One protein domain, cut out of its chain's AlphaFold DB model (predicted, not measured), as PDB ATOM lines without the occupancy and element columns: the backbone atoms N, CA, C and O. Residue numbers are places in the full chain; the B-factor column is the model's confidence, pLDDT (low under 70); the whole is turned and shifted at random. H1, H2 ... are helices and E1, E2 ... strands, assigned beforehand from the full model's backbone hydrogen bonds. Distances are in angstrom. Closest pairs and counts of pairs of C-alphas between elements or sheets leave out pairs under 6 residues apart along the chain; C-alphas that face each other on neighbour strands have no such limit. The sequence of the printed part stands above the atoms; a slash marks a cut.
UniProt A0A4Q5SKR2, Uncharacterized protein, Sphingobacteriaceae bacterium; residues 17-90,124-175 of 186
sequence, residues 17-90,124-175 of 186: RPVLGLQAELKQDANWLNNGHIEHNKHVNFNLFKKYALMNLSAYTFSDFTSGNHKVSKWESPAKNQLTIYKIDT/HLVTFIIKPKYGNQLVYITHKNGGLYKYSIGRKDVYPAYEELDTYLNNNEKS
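Overview. This is residues 17 to 90 and 124 to 175 of the 186 residues of an uncharacterized protein of Sphingobacteriaceae bacterium (UniProt A0A4Q5SKR2). A twisted sheet of seven strands makes a wall, and the long helix H1 packs on one face of it, reaching from E1 and E2 near its first residues to E5 and E6 near its last. The short helix H2 folds back beside H1 and only grazes the sheet, no helix covers the sheet's other face, and at the last printed residues a tail, residues 167 to 175 with H3, sticks out. The printed part has 126 residues, with three named helices and seven named strands in the order H1 H2 E1 E2 E3 E4 E5 E6 E7 H3; the sheet runs E1 - E2 - E3 - E4 - E5 - E6 - E7, all antiparallel. The class is mixed, helices and strands. The whole is compact, with a radius of gyration of the C-alphas of 14.5 A, and spans 41 by 32 by 27 A.

Arrangement. H1, residues 18 to 34, and H2, residues 47 to 53, form a helical hairpin. They touch with residues 23 to 30 of H1 alone, at a shallow tilt of 31 degrees, opposite ways; their closest C-alphas are those of Lys 27 and Ala 53, 4.7 A apart. Every O i to N i+4 pair in H1 and H2 is within hydrogen-bond range. E1, residues 61 to 67, is an edge strand and forms a hairpin with E2, residues 70 to 76, where N 63 and O 74 are 2.9 A apart. E2 forms a hairpin with E3, residues 84 to 90, and N 75 and O 85 are 2.8 A apart; E1 E2 E3 are a meander, each strand the antiparallel neighbour of the one before. Across the cut, E3 is the antiparallel neighbour of E4, residues 124 to 131, with N 86 and O 129 2.8 A apart. A second meander holds E4, E5, residues 138 to 143, E6, residues 147 to 153, and the edge strand E7, residues 156 to 158. Its three hairpins have N 128 and O 140 at 2.8 A, N 141 and O 150 at 2.8 A, and N 153 and O 156 at 2.9 A. H1 is on the sheet, in two layers, helices on one face of a sheet: its closest C-alphas to E1 are those of Pro 18 and Phe 62, 7.0 A, and to E6 those of Trp 32 and Gly 147, 6.0 A. H2 only grazes the sheet with its residues 48 to 52. H3, residues 172 to 175, is not on the sheet, is apart from H1 and H2, and is too short for an O i to N i+4 pair; its one O i to N i+3 pair is within range.

Along the chain. H1 begins with C-alpha 18 at (-15.395, -27.501, -44.121) and is 24.9 A long; H2 measures 9.9 A. E1 is 18.7 A long, E2 18.8 A, E3 19.4 A, E4 22.8 A, E5 16.6 A and E6 17.7 A, while E7 measures 6.6 A. E4 begins with C-alpha 124 at (-26.231, -31.876, -29.018). H3, 5.6 A, ends with C-alpha 175 at (-36.973, -42.459, -34.975).

Size, cuts and confidence. The C-alphas farthest apart are those of Ala 79 and Thr 167, 42.8 A. Residues 91 to 123 are not printed, and C-alphas 90 and 124 are 5.9 A apart across this cut. The links H1 to H2 and E7 to H3 are long, with 12 and 13 residues. The mean pLDDT of the printed part is 76.6; 35 residues are under 70, among them residues 33 to 45 and 159 to 175.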
ATOM      1  N   ARG A  17     -11.825 -24.421 -44.525       63.66
ATOM      2  CA  ARG A  17     -12.480 -25.313 -45.483       63.66
ATOM      3  C   ARG A  17     -13.264 -26.345 -44.665       63.66
ATOM      4  O   ARG A  17     -12.637 -26.954 -43.800       63.66
ATOM      5  N   PRO A  18     -14.565 -26.577 -44.912       76.81
ATOM      6  CA  PRO A  18     -15.395 -27.501 -44.121       76.81
ATOM      7  C   PRO A  18     -14.761 -28.891 -43.923       76.81
ATOM      8  O   PRO A  18     -14.971 -29.573 -42.926       76.81
ATOM      9  N   VAL A  19     -13.904 -29.280 -44.865       76.75
ATOM     10  CA  VAL A  19     -13.016 -30.447 -44.832       76.75
ATOM     11  C   VAL A  19     -12.042 -30.475 -43.638       76.75
ATOM     12  O   VAL A  19     -11.848 -31.528 -43.034       76.75
ATOM     13  N   LEU A  20     -11.407 -29.347 -43.302       74.88
ATOM     14  CA  LEU A  20     -10.478 -29.239 -42.169       74.88
ATOM     15  C   LEU A  20     -11.211 -29.429 -40.837       74.88
ATOM     16  O   LEU A  20     -10.678 -30.090 -39.947       74.88
ATOM     17  N   GLY A  21     -12.441 -28.909 -40.734       84.25
ATOM     18  CA  GLY A  21     -13.315 -29.119 -39.577       84.25
ATOM     19  C   GLY A  21     -13.649 -30.596 -39.379       84.25
ATOM     20  O   GLY A  21     -13.379 -31.143 -38.314       84.25
ATOM     21  N   LEU A  22     -14.109 -31.278 -40.438       88.31
ATOM     22  CA  LEU A  22     -14.388 -32.717 -40.385       88.31
ATOM     23  C   LEU A  22     -13.166 -33.525 -39.925       88.31
ATOM     24  O   LEU A  22     -13.282 -34.388 -39.064       88.31
ATOM     25  N   GLN A  23     -11.980 -33.255 -40.479       87.75
ATOM     26  CA  GLN A  23     -10.784 -34.009 -40.101       87.75
ATOM     27  C   GLN A  23     -10.408 -33.808 -38.624       87.75
ATOM     28  O   GLN A  23      -9.960 -34.756 -37.976       87.75
ATOM     29  N   ALA A  24     -10.572 -32.595 -38.091       86.81
ATOM     30  CA  ALA A  24     -10.343 -32.314 -36.678       86.81
ATOM     31  C   ALA A  24     -11.339 -33.071 -35.784       86.81
ATOM     32  O   ALA A  24     -10.914 -33.698 -34.817       86.81
ATOM     33  N   GLU A  25     -12.623 -33.089 -36.153       87.56
ATOM     34  CA  GLU A  25     -13.676 -33.817 -35.432       87.56
ATOM     35  C   GLU A  25     -13.403 -35.330 -35.404       87.56
ATOM     36  O   GLU A  25     -13.347 -35.922 -34.328       87.56
ATOM     37  N   LEU A  26     -13.098 -35.949 -36.554       87.81
ATOM     38  CA  LEU A  26     -12.772 -37.383 -36.611       87.81
ATOM     39  C   LEU A  26     -11.546 -37.738 -35.746       87.81
ATOM     40  O   LEU A  26     -11.497 -38.807 -35.135       87.81
ATOM     41  N   LYS A  27     -10.537 -36.856 -35.697       86.88
ATOM     42  CA  LYS A  27      -9.352 -37.032 -34.838       86.88
ATOM     43  C   LYS A  27      -9.689 -36.883 -33.363       86.88
ATOM     44  O   LYS A  27      -9.203 -37.677 -32.561       86.88
ATOM     45  N   GLN A  28     -10.501 -35.891 -33.012       84.44
ATOM     46  CA  GLN A  28     -10.985 -35.699 -31.651       84.44
ATOM     47  C   GLN A  28     -11.729 -36.950 -31.180       84.44
ATOM     48  O   GLN A  28     -11.346 -37.516 -30.159       84.44
ATOM     49  N   ASP A  29     -12.700 -37.439 -31.952       80.81
ATOM     50  CA  ASP A  29     -13.454 -38.654 -31.629       80.81
ATOM     51  C   ASP A  29     -12.524 -39.863 -31.451       80.81
ATOM     52  O   ASP A  29     -12.614 -40.589 -30.462       80.81
ATOM     53  N   ALA A  30     -11.561 -40.061 -32.357       80.19
ATOM     54  CA  ALA A  30     -10.591 -41.147 -32.232       80.19
ATOM     55  C   ALA A  30      -9.698 -41.024 -30.983       80.19
ATOM     56  O   ALA A  30      -9.310 -42.044 -30.410       80.19
ATOM     57  N   ASN A  31      -9.366 -39.808 -30.544       78.81
ATOM     58  CA  ASN A  31      -8.594 -39.583 -29.321       78.81
ATOM     59  C   ASN A  31      -9.414 -39.905 -28.067       78.81
ATOM     60  O   ASN A  31      -8.901 -40.592 -27.185       78.81
ATOM     61  N   TRP A  32     -10.686 -39.495 -28.016       73.38
ATOM     62  CA  TRP A  32     -11.601 -39.860 -26.925       73.38
ATOM     63  C   TRP A  32     -11.700 -41.378 -26.743       73.38
ATOM     64  O   TRP A  32     -11.698 -41.863 -25.615       73.38
ATOM     65  N   LEU A  33     -11.698 -42.130 -27.848       69.81
ATOM     66  CA  LEU A  33     -11.723 -43.594 -27.826       69.81
ATOM     67  C   LEU A  33     -10.415 -44.233 -27.344       69.81
ATOM     68  O   LEU A  33     -10.447 -45.286 -26.712       69.81
ATOM     69  N   ASN A  34      -9.260 -43.635 -27.649       67.25
ATOM     70  CA  ASN A  34      -7.958 -44.205 -27.280       67.25
ATOM     71  C   ASN A  34      -7.509 -43.842 -25.863       67.25
ATOM     72  O   ASN A  34      -6.788 -44.626 -25.252       67.25
ATOM     73  N   ASN A  35      -7.922 -42.689 -25.336       64.75
ATOM     74  CA  ASN A  35      -7.454 -42.170 -24.047       64.75
ATOM     75  C   ASN A  35      -8.099 -42.847 -22.823       64.75
ATOM     76  O   ASN A  35      -8.040 -42.313 -21.723       64.75
ATOM     77  N   GLY A  36      -8.691 -44.032 -22.983       52.38
ATOM     78  CA  GLY A  36      -9.041 -44.876 -21.840       52.38
ATOM     79  C   GLY A  36     -10.277 -44.448 -21.050       52.38
ATOM     80  O   GLY A  36     -10.604 -45.128 -20.088       52.38
ATOM     81  N   HIS A  37     -11.047 -43.445 -21.495       52.72
ATOM     82  CA  HIS A  37     -12.381 -43.153 -20.932       52.72
ATOM     83  C   HIS A  37     -13.377 -44.322 -21.066       52.72
ATOM     84  O   HIS A  37     -14.511 -44.232 -20.612       52.72
ATOM     85  N   ILE A  38     -12.954 -45.419 -21.699       54.28
ATOM     86  CA  ILE A  38     -13.726 -46.634 -21.896       54.28
ATOM     87  C   ILE A  38     -12.898 -47.840 -21.425       54.28
ATOM     88  O   ILE A  38     -12.570 -48.737 -22.205       54.28
ATOM     89  N   GLU A  39     -12.519 -47.873 -20.143       49.12
ATOM     90  CA  GLU A  39     -11.771 -48.999 -19.550       49.12
ATOM     91  C   GLU A  39     -12.466 -50.359 -19.764       49.12
ATOM     92  O   GLU A  39     -11.797 -51.389 -19.878       49.12
ATOM     93  N   HIS A  40     -13.791 -50.344 -19.923       51.00
ATOM     94  CA  HIS A  40     -14.651 -51.513 -20.105       51.00
ATOM     95  C   HIS A  40     -14.704 -52.067 -21.542       51.00
ATOM     96  O   HIS A  40     -15.242 -53.149 -21.756       51.00
ATOM     97  N   ASN A  41     -14.120 -51.385 -22.541       52.91
ATOM     98  CA  ASN A  41     -14.206 -51.793 -23.955       52.91
ATOM     99  C   ASN A  41     -12.854 -52.100 -24.611       52.91
ATOM    100  O   ASN A  41     -12.707 -51.975 -25.824       52.91
ATOM    101  N   LYS A  42     -11.868 -52.593 -23.853       53.31
ATOM    102  CA  LYS A  42     -10.563 -53.031 -24.404       53.31
ATOM    103  C   LYS A  42     -10.684 -54.097 -25.508       53.31
ATOM    104  O   LYS A  42      -9.776 -54.254 -26.317       53.31
ATOM    105  N   HIS A  43     -11.809 -54.815 -25.558       54.19
ATOM    106  CA  HIS A  43     -12.120 -55.821 -26.581       54.19
ATOM    107  C   HIS A  43     -12.720 -55.234 -27.865       54.19
ATOM    108  O   HIS A  43     -12.846 -55.929 -28.876       54.19
ATOM    109  N   VAL A  44     -13.099 -53.959 -27.841       58.75
ATOM    110  CA  VAL A  44     -13.709 -53.281 -28.970       58.75
ATOM    111  C   VAL A  44     -12.615 -52.765 -29.903       58.75
ATOM    112  O   VAL A  44     -11.838 -51.869 -29.582       58.75
ATOM    113  N   ASN A  45     -12.532 -53.357 -31.093       60.56
ATOM    114  CA  ASN A  45     -11.537 -52.982 -32.088       60.56
ATOM    115  C   ASN A  45     -11.908 -51.651 -32.775       60.56
ATOM    116  O   ASN A  45     -12.637 -51.625 -33.770       60.56
ATOM    117  N   PHE A  46     -11.359 -50.544 -32.270       72.00
ATOM    118  CA  PHE A  46     -11.551 -49.195 -32.818       72.00
ATOM    119  C   PHE A  46     -10.658 -48.861 -34.031       72.00
ATOM    120  O   PHE A  46     -10.574 -47.700 -34.438       72.00
ATOM    121  N   ASN A  47      -9.992 -49.838 -34.659       75.25
ATOM    122  CA  ASN A  47      -9.093 -49.575 -35.796       75.25
ATOM    123  C   ASN A  47      -9.801 -48.887 -36.972       75.25
ATOM    124  O   ASN A  47      -9.172 -48.138 -37.722       75.25
ATOM    125  N   LEU A  48     -11.113 -49.097 -37.119       75.62
ATOM    126  CA  LEU A  48     -11.908 -48.436 -38.150       75.62
ATOM    127  C   LEU A  48     -11.981 -46.911 -37.936       75.62
ATOM    128  O   LEU A  48     -11.853 -46.163 -38.900       75.62
ATOM    129  N   PHE A  49     -12.097 -46.442 -36.689       76.62
ATOM    130  CA  PHE A  49     -12.081 -45.012 -36.362       76.62
ATOM    131  C   PHE A  49     -10.715 -44.393 -36.652       76.62
ATOM    132  O   PHE A  49     -10.634 -43.380 -37.343       76.62
ATOM    133  N   LYS A  50      -9.630 -45.054 -36.218       80.81
ATOM    134  CA  LYS A  50      -8.254 -44.617 -36.516       80.81
ATOM    135  C   LYS A  50      -8.017 -44.477 -38.018       80.81
ATOM    136  O   LYS A  50      -7.451 -43.480 -38.457       80.81
ATOM    137  N   LYS A  51      -8.490 -45.444 -38.815       86.31
ATOM    138  CA  LYS A  51      -8.396 -45.401 -40.281       86.31
ATOM    139  C   LYS A  51      -8.999 -44.116 -40.854       86.31
ATOM    140  O   LYS A  51      -8.380 -43.500 -41.717       86.31
ATOM    141  N   TYR A  52     -10.191 -43.721 -40.406       86.88
ATOM    142  CA  TYR A  52     -10.861 -42.525 -40.922       86.88
ATOM    143  C   TYR A  52     -10.288 -41.225 -40.342       86.88
ATOM    144  O   TYR A  52     -10.118 -40.264 -41.086       86.88
ATOM    145  N   ALA A  53      -9.879 -41.212 -39.071       86.69
ATOM    146  CA  ALA A  53      -9.234 -40.063 -38.430       86.69
ATOM    147  C   ALA A  53      -7.882 -39.682 -39.062       86.69
ATOM    148  O   ALA A  53      -7.509 -38.507 -39.113       86.69
ATOM    149  N   LEU A  54      -7.141 -40.672 -39.565       87.88
ATOM    150  CA  LEU A  54      -5.857 -40.472 -40.243       87.88
ATOM    151  C   LEU A  54      -6.000 -40.204 -41.747       87.88
ATOM    152  O   LEU A  54      -5.003 -39.957 -42.426       87.88
ATOM    153  N   MET A  55      -7.218 -40.248 -42.290       87.31
ATOM    154  CA  MET A  55      -7.437 -40.048 -43.714       87.31
ATOM    155  C   MET A  55      -7.157 -38.599 -44.117       87.31
ATOM    156  O   MET A  55      -7.539 -37.654 -43.425       87.31
ATOM    157  N   ASN A  56      -6.517 -38.417 -45.273       87.50
ATOM    158  CA  ASN A  56      -6.415 -37.106 -45.892       87.50
ATOM    159  C   ASN A  56      -7.722 -36.783 -46.628       87.50
ATOM    160  O   ASN A  56      -8.040 -37.407 -47.640       87.50
ATOM    161  N   LEU A  57      -8.464 -35.805 -46.111       88.62
ATOM    162  CA  LEU A  57      -9.747 -35.387 -46.668       88.62
ATOM    163  C   LEU A  57      -9.627 -34.173 -47.599       88.62
ATOM    164  O   LEU A  57     -10.632 -33.751 -48.158       88.62
ATOM    165  N   SER A  58      -8.425 -33.626 -47.818       86.44
ATOM    166  CA  SER A  58      -8.217 -32.348 -48.524       86.44
ATOM    167  C   SER A  58      -8.818 -32.282 -49.930       86.44
ATOM    168  O   SER A  58      -9.169 -31.198 -50.390       86.44
ATOM    169  N   ALA A  59      -8.934 -33.431 -50.599       87.12
ATOM    170  CA  ALA A  59      -9.471 -33.557 -51.949       87.12
ATOM    171  C   ALA A  59     -10.977 -33.880 -51.995       87.12
ATOM    172  O   ALA A  59     -11.510 -34.079 -53.083       87.12
ATOM    173  N   TYR A  60     -11.656 -33.986 -50.847       91.38
ATOM    174  CA  TYR A  60     -13.082 -34.305 -50.804       91.38
ATOM    175  C   TYR A  60     -13.910 -33.091 -51.207       91.38
ATOM    176  O   TYR A  60     -13.663 -31.968 -50.761       91.38
ATOM    177  N   THR A  61     -14.935 -33.338 -52.012       91.19
ATOM    178  CA  THR A  61     -15.935 -32.330 -52.344       91.19
ATOM    179  C   THR A  61     -16.955 -32.261 -51.221       91.19
ATOM    180  O   THR A  61     -17.514 -33.283 -50.828       91.19
ATOM    181  N   PHE A  62     -17.177 -31.057 -50.706       92.81
ATOM    182  CA  PHE A  62     -18.162 -30.779 -49.670       92.81
ATOM    183  C   PHE A  62     -19.476 -30.284 -50.279       92.81
ATOM    184  O   PHE A  62     -19.465 -29.517 -51.242       92.81
ATOM    185  N   SER A  63     -20.595 -30.687 -49.687       91.44
ATOM    186  CA  SER A  63     -21.929 -30.180 -49.996       91.44
ATOM    187  C   SER A  63     -22.825 -30.268 -48.764       91.44
ATOM    188  O   SER A  63     -22.759 -31.270 -48.052       91.44
ATOM    189  N   ASP A  64     -23.722 -29.303 -48.586       92.56
ATOM    190  CA  ASP A  64     -24.801 -29.378 -47.599       92.56
ATOM    191  C   ASP A  64     -26.151 -29.564 -48.286       92.56
ATOM    192  O   ASP A  64     -26.404 -29.020 -49.363       92.56
ATOM    193  N   PHE A  65     -27.038 -30.312 -47.641       89.06
ATOM    194  CA  PHE A  65     -28.434 -30.425 -48.036       89.06
ATOM    195  C   PHE A  65     -29.321 -30.656 -46.813       89.06
ATOM    196  O   PHE A  65     -28.855 -31.006 -45.730       89.06
ATOM    197  N   THR A  66     -30.622 -30.464 -46.989       87.00
ATOM    198  CA  THR A  66     -31.618 -30.810 -45.974       87.00
ATOM    199  C   THR A  66     -32.281 -32.118 -46.371       87.00
ATOM    200  O   THR A  66     -32.645 -32.296 -47.534       87.00
ATOM    201  N   SER A  67     -32.461 -33.024 -45.416       82.88
ATOM    202  CA  SER A  67     -33.257 -34.232 -45.619       82.88
ATOM    203  C   SER A  67     -34.202 -34.446 -44.446       82.88
ATOM    204  O   SER A  67     -33.771 -34.537 -43.295       82.88
ATOM    205  N   GLY A  68     -35.505 -34.453 -44.731       83.94
ATOM    206  CA  GLY A  68     -36.527 -34.308 -43.695       83.94
ATOM    207  C   GLY A  68     -36.313 -33.012 -42.907       83.94
ATOM    208  O   GLY A  68     -36.180 -31.941 -43.496       83.94
ATOM    209  N   ASN A  69     -36.219 -33.128 -41.582       80.44
ATOM    210  CA  ASN A  69     -35.980 -32.004 -40.670       80.44
ATOM    211  C   ASN A  69     -34.499 -31.818 -40.299       80.44
ATOM    212  O   ASN A  69     -34.174 -31.038 -39.404       80.44
ATOM    213  N   HIS A  70     -33.592 -32.534 -40.965       79.06
ATOM    214  CA  HIS A  70     -32.179 -32.557 -40.605       79.06
ATOM    215  C   HIS A  70     -31.327 -31.825 -41.635       79.06
ATOM    216  O   HIS A  70     -31.470 -32.028 -42.843       79.06
ATOM    217  N   LYS A  71     -30.388 -31.012 -41.143       86.81
ATOM    218  CA  LYS A  71     -29.276 -30.512 -41.954       86.81
ATOM    219  C   LYS A  71     -28.220 -31.603 -42.053       86.81
ATOM    220  O   LYS A  71     -27.806 -32.160 -41.038       86.81
ATOM    221  N   VAL A  72     -27.810 -31.902 -43.278       89.56
ATOM    222  CA  VAL A  72     -26.854 -32.958 -43.585       89.56
ATOM    223  C   VAL A  72     -25.682 -32.350 -44.333       89.56
ATOM    224  O   VAL A  72     -25.832 -31.831 -45.438       89.56
ATOM    225  N   SER A  73     -24.505 -32.477 -43.738       94.44
ATOM    226  CA  SER A  73     -23.239 -32.167 -44.385       94.44
ATOM    227  C   SER A  73     -22.659 -33.423 -45.010       94.44
ATOM    228  O   SER A  73     -22.643 -34.485 -44.389       94.44
ATOM    229  N   LYS A  74     -22.183 -33.325 -46.249       93.50
ATOM    230  CA  LYS A  74     -21.664 -34.450 -47.031       93.50
ATOM    231  C   LYS A  74     -20.284 -34.128 -47.587       93.50
ATOM    232  O   LYS A  74     -20.064 -33.062 -48.152       93.50
ATOM    233  N   TRP A  75     -19.383 -35.100 -47.492       94.31
ATOM    234  CA  TRP A  75     -18.070 -35.093 -48.124       94.31
ATOM    235  C   TRP A  75     -17.926 -36.322 -49.007       94.31
ATOM    236  O   TRP A  75     -18.156 -37.444 -48.560       94.31
ATOM    237  N   GLU A  76     -17.505 -36.126 -50.249       92.75
ATOM    238  CA  GLU A  76     -17.356 -37.204 -51.221       92.75
ATOM    239  C   GLU A  76     -15.943 -37.241 -51.803       92.75
ATOM    240  O   GLU A  76     -15.393 -36.223 -52.225       92.75
ATOM    241  N   SER A  77     -15.337 -38.428 -51.798       92.50
ATOM    242  CA  SER A  77     -13.993 -38.620 -52.333       92.50
ATOM    243  C   SER A  77     -13.994 -38.544 -53.864       92.50
ATOM    244  O   SER A  77     -14.898 -39.111 -54.490       92.50
ATOM    245  N   PRO A  78     -12.939 -38.015 -54.497       83.56
ATOM    246  CA  PRO A  78     -12.817 -38.044 -55.948       83.56
ATOM    247  C   PRO A  78     -12.616 -39.487 -56.444       83.56
ATOM    248  O   PRO A  78     -11.676 -40.158 -56.021       83.56
ATOM    249  N   ALA A  79     -13.526 -39.942 -57.316       74.06
ATOM    250  CA  ALA A  79     -13.604 -41.132 -58.193       74.06
ATOM    251  C   ALA A  79     -12.906 -42.472 -57.829       74.06
ATOM    252  O   ALA A  79     -13.481 -43.526 -58.098       74.06
ATOM    253  N   LYS A  80     -11.703 -42.497 -57.241       64.44
ATOM    254  CA  LYS A  80     -10.937 -43.722 -56.943       64.44
ATOM    255  C   LYS A  80     -11.319 -44.405 -55.628       64.44
ATOM    256  O   LYS A  80     -11.267 -45.629 -55.573       64.44
ATOM    257  N   ASN A  81     -11.753 -43.660 -54.609       64.31
ATOM    258  CA  ASN A  81     -12.069 -44.238 -53.292       64.31
ATOM    259  C   ASN A  81     -13.565 -44.298 -52.953       64.31
ATOM    260  O   ASN A  81     -13.888 -44.931 -51.950       64.31
ATOM    261  N   GLN A  82     -14.439 -43.693 -53.783       83.38
ATOM    262  CA  GLN A  82     -15.901 -43.528 -53.607       83.38
ATOM    263  C   GLN A  82     -16.361 -43.664 -52.141       83.38
ATOM    264  O   GLN A  82     -17.239 -44.460 -51.810       83.38
ATOM    265  N   LEU A  83     -15.686 -42.938 -51.249       91.19
ATOM    266  CA  LEU A  83     -16.037 -42.829 -49.848       91.19
ATOM    267  C   LEU A  83     -16.935 -41.615 -49.734       91.19
ATOM    268  O   LEU A  83     -16.564 -40.523 -50.177       91.19
ATOM    269  N   THR A  84     -18.079 -41.806 -49.102       94.19
ATOM    270  CA  THR A  84     -18.952 -40.705 -48.728       94.19
ATOM    271  C   THR A  84     -19.034 -40.640 -47.217       94.19
ATOM    272  O   THR A  84     -19.243 -41.655 -46.553       94.19
ATOM    273  N   ILE A  85     -18.850 -39.446 -46.673       94.38
ATOM    274  CA  ILE A  85     -19.015 -39.154 -45.256       94.38
ATOM    275  C   ILE A  85     -20.203 -38.214 -45.137       94.38
ATOM    276  O   ILE A  85     -20.242 -37.195 -45.822       94.38
ATOM    277  N   TYR A  86     -21.152 -38.549 -44.275       94.69
ATOM    278  CA  TYR A  86     -22.238 -37.664 -43.883       94.69
ATOM    279  C   TYR A  86     -22.068 -37.286 -42.416       94.69
ATOM    280  O   TYR A  86     -21.698 -38.137 -41.605       94.69
ATOM    281  N   LYS A  87     -22.369 -36.034 -42.088       93.44
ATOM    282  CA  LYS A  87     -22.479 -35.507 -40.730       93.44
ATOM    283  C   LYS A  87     -23.865 -34.909 -40.557       93.44
ATOM    284  O   LYS A  87     -24.351 -34.199 -41.437       93.44
ATOM    285  N   ILE A  88     -24.487 -35.218 -39.431       90.81
ATOM    286  CA  ILE A  88     -25.835 -34.772 -39.101       90.81
ATOM    287  C   ILE A  88     -25.815 -34.250 -37.676       90.81
ATOM    288  O   ILE A  88     -25.602 -35.013 -36.731       90.81
ATOM    289  N   ASP A  89     -26.044 -32.951 -37.529       87.06
ATOM    290  CA  ASP A  89     -26.174 -32.301 -36.232       87.06
ATOM    291  C   ASP A  89     -27.622 -32.420 -35.750       87.06
ATOM    292  O   ASP A  89     -28.562 -31.954 -36.397       87.06
ATOM    293  N   THR A  90     -27.808 -33.064 -34.600       83.75
ATOM    294  CA  THR A  90     -29.110 -33.277 -33.967       83.75
ATOM    295  C   THR A  90     -29.133 -32.568 -32.624       83.75
ATOM    296  O   THR A  90     -28.284 -32.797 -31.765       83.75
ATOM    297  N   HIS A 124     -26.755 -32.110 -27.678       82.94
ATOM    298  CA  HIS A 124     -26.231 -31.876 -29.018       82.94
ATOM    299  C   HIS A 124     -25.455 -33.110 -29.465       82.94
ATOM    300  O   HIS A 124     -24.317 -33.340 -29.044       82.94
ATOM    301  N   LEU A 125     -26.098 -33.913 -30.304       84.50
ATOM    302  CA  LEU A 125     -25.552 -35.144 -30.853       84.50
ATOM    303  C   LEU A 125     -25.101 -34.904 -32.288       84.50
ATOM    304  O   LEU A 125     -25.797 -34.270 -33.079       84.50
ATOM    305  N   VAL A 126     -23.949 -35.458 -32.636       87.81
ATOM    306  CA  VAL A 126     -23.435 -35.477 -34.000       87.81
ATOM    307  C   VAL A 126     -23.427 -36.919 -34.469       87.81
ATOM    308  O   VAL A 126     -22.805 -37.781 -33.851       87.81
ATOM    309  N   THR A 127     -24.132 -37.192 -35.564       90.31
ATOM    310  CA  THR A 127     -24.118 -38.508 -36.206       90.31
ATOM    311  C   THR A 127     -23.224 -38.469 -37.430       90.31
ATOM    312  O   THR A 127     -23.439 -37.661 -38.333       90.31
ATOM    313  N   PHE A 128     -22.266 -39.387 -37.491       91.38
ATOM    314  CA  PHE A 128     -21.431 -39.624 -38.656       91.38
ATOM    315  C   PHE A 128     -21.831 -40.922 -39.349       91.38
ATOM    316  O   PHE A 128     -21.987 -41.968 -38.717       91.38
ATOM    317  N   ILE A 129     -21.947 -40.866 -40.673       92.88
ATOM    318  CA  ILE A 129     -22.144 -42.034 -41.535       92.88
ATOM    319  C   ILE A 129     -20.997 -42.061 -42.531       92.88
ATOM    320  O   ILE A 129     -20.922 -41.227 -43.428       92.88
ATOM    321  N   ILE A 130     -20.108 -43.035 -42.388       92.69
ATOM    322  CA  ILE A 130     -18.962 -43.233 -43.268       92.69
ATOM    323  C   ILE A 130     -19.237 -44.456 -44.141       92.69
ATOM    324  O   ILE A 130     -19.207 -45.602 -43.682       92.69
ATOM    325  N   LYS A 131     -19.518 -44.201 -45.418       92.62
ATOM    326  CA  LYS A 131     -19.952 -45.185 -46.411       92.62
ATOM    327  C   LYS A 131     -18.846 -45.417 -47.446       92.62
ATOM    328  O   LYS A 131     -18.719 -44.627 -48.384       92.62
ATOM    329  N   PRO A 132     -18.008 -46.455 -47.284       90.62
ATOM    330  CA  PRO A 132     -17.029 -46.816 -48.302       90.62
ATOM    331  C   PRO A 132     -17.710 -47.484 -49.498       90.62
ATOM    332  O   PRO A 132     -18.748 -48.126 -49.349       90.62
ATOM    333  N   LYS A 133     -17.069 -47.416 -50.670       88.44
ATOM    334  CA  LYS A 133     -17.476 -48.177 -51.862       88.44
ATOM    335  C   LYS A 133     -17.600 -49.675 -51.598       88.44
ATOM    336  O   LYS A 133     -18.515 -50.332 -52.084       88.44
ATOM    337  N   TYR A 134     -16.630 -50.202 -50.854       85.31
ATOM    338  CA  TYR A 134     -16.502 -51.614 -50.532       85.31
ATOM    339  C   TYR A 134     -16.318 -51.789 -49.028       85.31
ATOM    340  O   TYR A 134     -15.561 -51.051 -48.390       85.31
ATOM    341  N   GLY A 135     -16.968 -52.812 -48.481       84.19
ATOM    342  CA  GLY A 135     -16.926 -53.138 -47.061       84.19
ATOM    343  C   GLY A 135     -18.099 -52.562 -46.275       84.19
ATOM    344  O   GLY A 135     -19.080 -52.072 -46.829       84.19
ATOM    345  N   ASN A 136     -18.001 -52.675 -44.955       84.75
ATOM    346  CA  ASN A 136     -19.075 -52.282 -44.053       84.75
ATOM    347  C   ASN A 136     -19.052 -50.774 -43.795       84.75
ATOM    348  O   ASN A 136     -17.996 -50.206 -43.516       84.75
ATOM    349  N   GLN A 137     -20.232 -50.153 -43.833       88.62
ATOM    350  CA  GLN A 137     -20.412 -48.780 -43.369       88.62
ATOM    351  C   GLN A 137     -20.119 -48.671 -41.871       88.62
ATOM    352  O   GLN A 137     -20.433 -49.593 -41.113       88.62
ATOM    353  N   LEU A 138     -19.568 -47.534 -41.461       87.88
ATOM    354  CA  LEU A 138     -19.478 -47.135 -40.063       87.88
ATOM    355  C   LEU A 138     -20.532 -46.061 -39.814       87.88
ATOM    356  O   LEU A 138     -20.515 -45.028 -40.476       87.88
ATOM    357  N   VAL A 139     -21.427 -46.293 -38.860       89.50
ATOM    358  CA  VAL A 139     -22.341 -45.258 -38.363       89.50
ATOM    359  C   VAL A 139     -22.046 -45.055 -36.901       89.50
ATOM    360  O   VAL A 139     -21.998 -46.039 -36.167       89.50
ATOM    361  N   TYR A 140     -21.854 -43.818 -36.473       86.81
ATOM    362  CA  TYR A 140     -21.585 -43.543 -35.076       86.81
ATOM    363  C   TYR A 140     -22.151 -42.201 -34.628       86.81
ATOM    364  O   TYR A 140     -22.320 -41.290 -35.432       86.81
ATOM    365  N   ILE A 141     -22.480 -42.113 -33.346       86.44
ATOM    366  CA  ILE A 141     -23.089 -40.956 -32.700       86.44
ATOM    367  C   ILE A 141     -22.130 -40.509 -31.610       86.44
ATOM    368  O   ILE A 141     -21.721 -41.328 -30.794       86.44
ATOM    369  N   THR A 142     -21.780 -39.232 -31.589       83.94
ATOM    370  CA  THR A 142     -20.935 -38.620 -30.560       83.94
ATOM    371  C   THR A 142     -21.678 -37.440 -29.945       83.94
ATOM    372  O   THR A 142     -22.392 -36.712 -30.642       83.94
ATOM    373  N   HIS A 143     -21.561 -37.254 -28.634       78.38
ATOM    374  CA  HIS A 143     -22.038 -36.029 -28.003       78.38
ATOM    375  C   HIS A 143     -20.994 -34.938 -28.220       78.38
ATOM    376  O   HIS A 143     -19.808 -35.173 -27.988       78.38
ATOM    377  N   LYS A 144     -21.428 -33.724 -28.588       72.50
ATOM    378  CA  LYS A 144     -20.528 -32.596 -28.892       72.50
ATOM    379  C   LYS A 144     -19.458 -32.367 -27.812       72.50
ATOM    380  O   LYS A 144     -18.345 -31.963 -28.132       72.50
ATOM    381  N   ASN A 145     -19.796 -32.678 -26.557       70.00
ATOM    382  CA  ASN A 145     -18.919 -32.533 -25.394       70.00
ATOM    383  C   ASN A 145     -18.639 -33.849 -24.634       70.00
ATOM    384  O   ASN A 145     -18.023 -33.791 -23.578       70.00
ATOM    385  N   GLY A 146     -19.151 -35.004 -25.083       64.31
ATOM    386  CA  GLY A 146     -19.258 -36.215 -24.240       64.31
ATOM    387  C   GLY A 146     -18.683 -37.503 -24.828       64.31
ATOM    388  O   GLY A 146     -18.801 -38.553 -24.209       64.31
ATOM    389  N   GLY A 147     -18.055 -37.444 -26.003       69.88
ATOM    390  CA  GLY A 147     -17.476 -38.626 -26.640       69.88
ATOM    391  C   GLY A 147     -18.514 -39.538 -27.308       69.88
ATOM    392  O   GLY A 147     -19.683 -39.178 -27.476       69.88
ATOM    393  N   LEU A 148     -18.051 -40.707 -27.757       74.38
ATOM    394  CA  LEU A 148     -18.798 -41.618 -28.624       74.38
ATOM    395  C   LEU A 148     -19.968 -42.281 -27.889       74.38
ATOM    396  O   LEU A 148     -19.753 -43.209 -27.145       74.38
ATOM    397  N   TYR A 149     -21.213 -41.941 -28.184       73.69
ATOM    398  CA  TYR A 149     -22.374 -42.583 -27.566       73.69
ATOM    399  C   TYR A 149     -22.650 -44.004 -28.095       73.69
ATOM    400  O   TYR A 149     -22.797 -44.961 -27.340       73.69
ATOM    401  N   LYS A 150     -22.716 -44.163 -29.419       78.62
ATOM    402  CA  LYS A 150     -23.065 -45.433 -30.074       78.62
ATOM    403  C   LYS A 150     -22.310 -45.570 -31.376       78.62
ATOM    404  O   LYS A 150     -22.126 -44.579 -32.080       78.62
ATOM    405  N   TYR A 151     -21.961 -46.792 -31.772       82.50
ATOM    406  CA  TYR A 151     -21.564 -47.028 -33.154       82.50
ATOM    407  C   TYR A 151     -22.024 -48.375 -33.710       82.50
ATOM    408  O   TYR A 151     -22.456 -49.272 -32.994       82.50
ATOM    409  N   SER A 152     -21.968 -48.515 -35.028       83.12
ATOM    410  CA  SER A 152     -22.306 -49.740 -35.737       83.12
ATOM    411  C   SER A 152     -21.395 -49.936 -36.941       83.12
ATOM    412  O   SER A 152     -21.024 -48.978 -37.622       83.12
ATOM    413  N   ILE A 153     -21.032 -51.192 -37.204       81.69
ATOM    414  CA  ILE A 153     -20.276 -51.600 -38.390       81.69
ATOM    415  C   ILE A 153     -21.157 -52.549 -39.201       81.69
ATOM    416  O   ILE A 153     -21.415 -53.692 -38.812       81.69
ATOM    417  N   GLY A 154     -21.639 -52.075 -40.349       81.44
ATOM    418  CA  GLY A 154     -22.609 -52.797 -41.168       81.44
ATOM    419  C   GLY A 154     -23.945 -52.943 -40.437       81.44
ATOM    420  O   GLY A 154     -24.694 -51.977 -40.325       81.44
ATOM    421  N   ARG A 155     -24.245 -54.161 -39.967       76.56
ATOM    422  CA  ARG A 155     -25.455 -54.493 -39.184       76.56
ATOM    423  C   ARG A 155     -25.172 -54.778 -37.707       76.56
ATOM    424  O   ARG A 155     -26.088 -55.136 -36.978       76.56
ATOM    425  N   LYS A 156     -23.907 -54.712 -37.286       77.19
ATOM    426  CA  LYS A 156     -23.509 -55.006 -35.911       77.19
ATOM    427  C   LYS A 156     -23.454 -53.705 -35.130       77.19
ATOM    428  O   LYS A 156     -22.592 -52.875 -35.417       77.19
ATOM    429  N   ASP A 157     -24.360 -53.558 -34.175       74.56
ATOM    430  CA  ASP A 157     -24.348 -52.451 -33.225       74.56
ATOM    431  C   ASP A 157     -23.375 -52.763 -32.086       74.56
ATOM    432  O   ASP A 157     -23.275 -53.904 -31.629       74.56
ATOM    433  N   VAL A 158     -22.656 -51.740 -31.642       70.06
ATOM    434  CA  VAL A 158     -21.795 -51.785 -30.467       70.06
ATOM    435  C   VAL A 158     -22.098 -50.555 -29.625       70.06
ATOM    436  O   VAL A 158     -22.081 -49.419 -30.106       70.06
ATOM    437  N   TYR A 159     -22.380 -50.810 -28.358       69.62
ATOM    438  CA  TYR A 159     -22.666 -49.796 -27.363       69.62
ATOM    439  C   TYR A 159     -21.444 -49.712 -26.463       69.62
ATOM    440  O   TYR A 159     -21.231 -50.615 -25.648       69.62
ATOM    441  N   PRO A 160     -20.562 -48.723 -26.666       62.09
ATOM    442  CA  PRO A 160     -19.522 -48.483 -25.694       62.09
ATOM    443  C   PRO A 160     -20.214 -48.125 -24.374       62.09
ATOM    444  O   PRO A 160     -20.906 -47.122 -24.304       62.09
ATOM    445  N   ALA A 161     -20.109 -48.985 -23.362       52.72
ATOM    446  CA  ALA A 161     -20.620 -48.689 -22.029       52.72
ATOM    447  C   ALA A 161     -19.995 -47.380 -21.511       52.72
ATOM    448  O   ALA A 161     -18.792 -47.335 -21.240       52.72
ATOM    449  N   TYR A 162     -20.812 -46.333 -21.403       52.38
ATOM    450  CA  TYR A 162     -20.528 -45.146 -20.602       52.38
ATOM    451  C   TYR A 162     -21.381 -45.256 -19.350       52.38
ATOM    452  O   TYR A 162     -22.599 -45.395 -19.455       52.38
ATOM    453  N   GLU A 163     -20.763 -45.154 -18.176       42.28
ATOM    454  CA  GLU A 163     -21.475 -45.254 -16.893       42.28
ATOM    455  C   GLU A 163     -22.546 -44.155 -16.701       42.28
ATOM    456  O   GLU A 163     -23.382 -44.273 -15.812       42.28
ATOM    457  N   GLU A 164     -22.593 -43.127 -17.562       46.50
ATOM    458  CA  GLU A 164     -23.454 -41.948 -17.373       46.50
ATOM    459  C   GLU A 164     -24.500 -41.678 -18.479       46.50
ATOM    460  O   GLU A 164     -25.303 -40.757 -18.326       46.50
ATOM    461  N   LEU A 165     -24.551 -42.443 -19.582       46.16
ATOM    462  CA  LEU A 165     -25.434 -42.114 -20.729       46.16
ATOM    463  C   LEU A 165     -26.546 -43.138 -21.030       46.16
ATOM    464  O   LEU A 165     -27.489 -42.810 -21.755       46.16
ATOM    465  N   ASP A 166     -26.482 -44.353 -20.479       41.78
ATOM    466  CA  ASP A 166     -27.355 -45.471 -20.883       41.78
ATOM    467  C   ASP A 166     -28.833 -45.341 -20.450       41.78
ATOM    468  O   ASP A 166     -29.702 -46.037 -20.980       41.78
ATOM    469  N   THR A 167     -29.176 -44.431 -19.537       45.28
ATOM    470  CA  THR A 167     -30.539 -44.341 -18.980       45.28
ATOM    471  C   THR A 167     -31.504 -43.411 -19.725       45.28
ATOM    472  O   THR A 167     -32.707 -43.504 -19.486       45.28
ATOM    473  N   TYR A 168     -31.052 -42.553 -20.650       47.22
ATOM    474  CA  TYR A 168     -31.845 -41.365 -21.029       47.22
ATOM    475  C   TYR A 168     -32.409 -41.312 -22.468       47.22
ATOM    476  O   TYR A 168     -33.241 -40.453 -22.749       47.22
ATOM    477  N   LEU A 169     -32.020 -42.209 -23.390       50.62
ATOM    478  CA  LEU A 169     -32.167 -41.948 -24.842       50.62
ATOM    479  C   LEU A 169     -32.969 -42.976 -25.677       50.62
ATOM    480  O   LEU A 169     -33.210 -42.763 -26.865       50.62
ATOM    481  N   ASN A 170     -33.474 -44.060 -25.082       49.50
ATOM    482  CA  ASN A 170     -33.869 -45.274 -25.824       49.50
ATOM    483  C   ASN A 170     -35.043 -45.169 -26.838       49.50
ATOM    484  O   ASN A 170     -35.186 -46.064 -27.679       49.50
ATOM    485  N   ASN A 171     -35.876 -44.119 -26.807       48.12
ATOM    486  CA  ASN A 171     -37.079 -44.036 -27.658       48.12
ATOM    487  C   ASN A 171     -36.974 -43.039 -28.829       48.12
ATOM    488  O   ASN A 171     -37.380 -43.376 -29.942       48.12
ATOM    489  N   ASN A 172     -36.385 -41.857 -28.630       51.31
ATOM    490  CA  ASN A 172     -36.312 -40.831 -29.682       51.31
ATOM    491  C   ASN A 172     -35.231 -41.139 -30.736       51.31
ATOM    492  O   ASN A 172     -35.389 -40.815 -31.914       51.31
ATOM    493  N   GLU A 173     -34.168 -41.852 -30.358       52.78
ATOM    494  CA  GLU A 173     -33.061 -42.189 -31.261       52.78
ATOM    495  C   GLU A 173     -33.436 -43.156 -32.381       52.78
ATOM    496  O   GLU A 173     -32.924 -43.045 -33.496       52.78
ATOM    497  N   LYS A 174     -34.341 -44.107 -32.115       51.38
ATOM    498  CA  LYS A 174     -34.799 -45.053 -33.143       51.38
ATOM    499  C   LYS A 174     -35.535 -44.332 -34.270       51.38
ATOM    500  O   LYS A 174     -35.373 -44.736 -35.420       51.38
ATOM    501  N   SER A 175     -36.289 -43.272 -33.961       53.31
ATOM    502  CA  SER A 175     -36.973 -42.459 -34.975       53.31
ATOM    503  C   SER A 175     -35.963 -41.707 -35.829       53.31
ATOM    504  O   SER A 175     -35.941 -41.895 -37.041       53.31
TER     505      SER A 175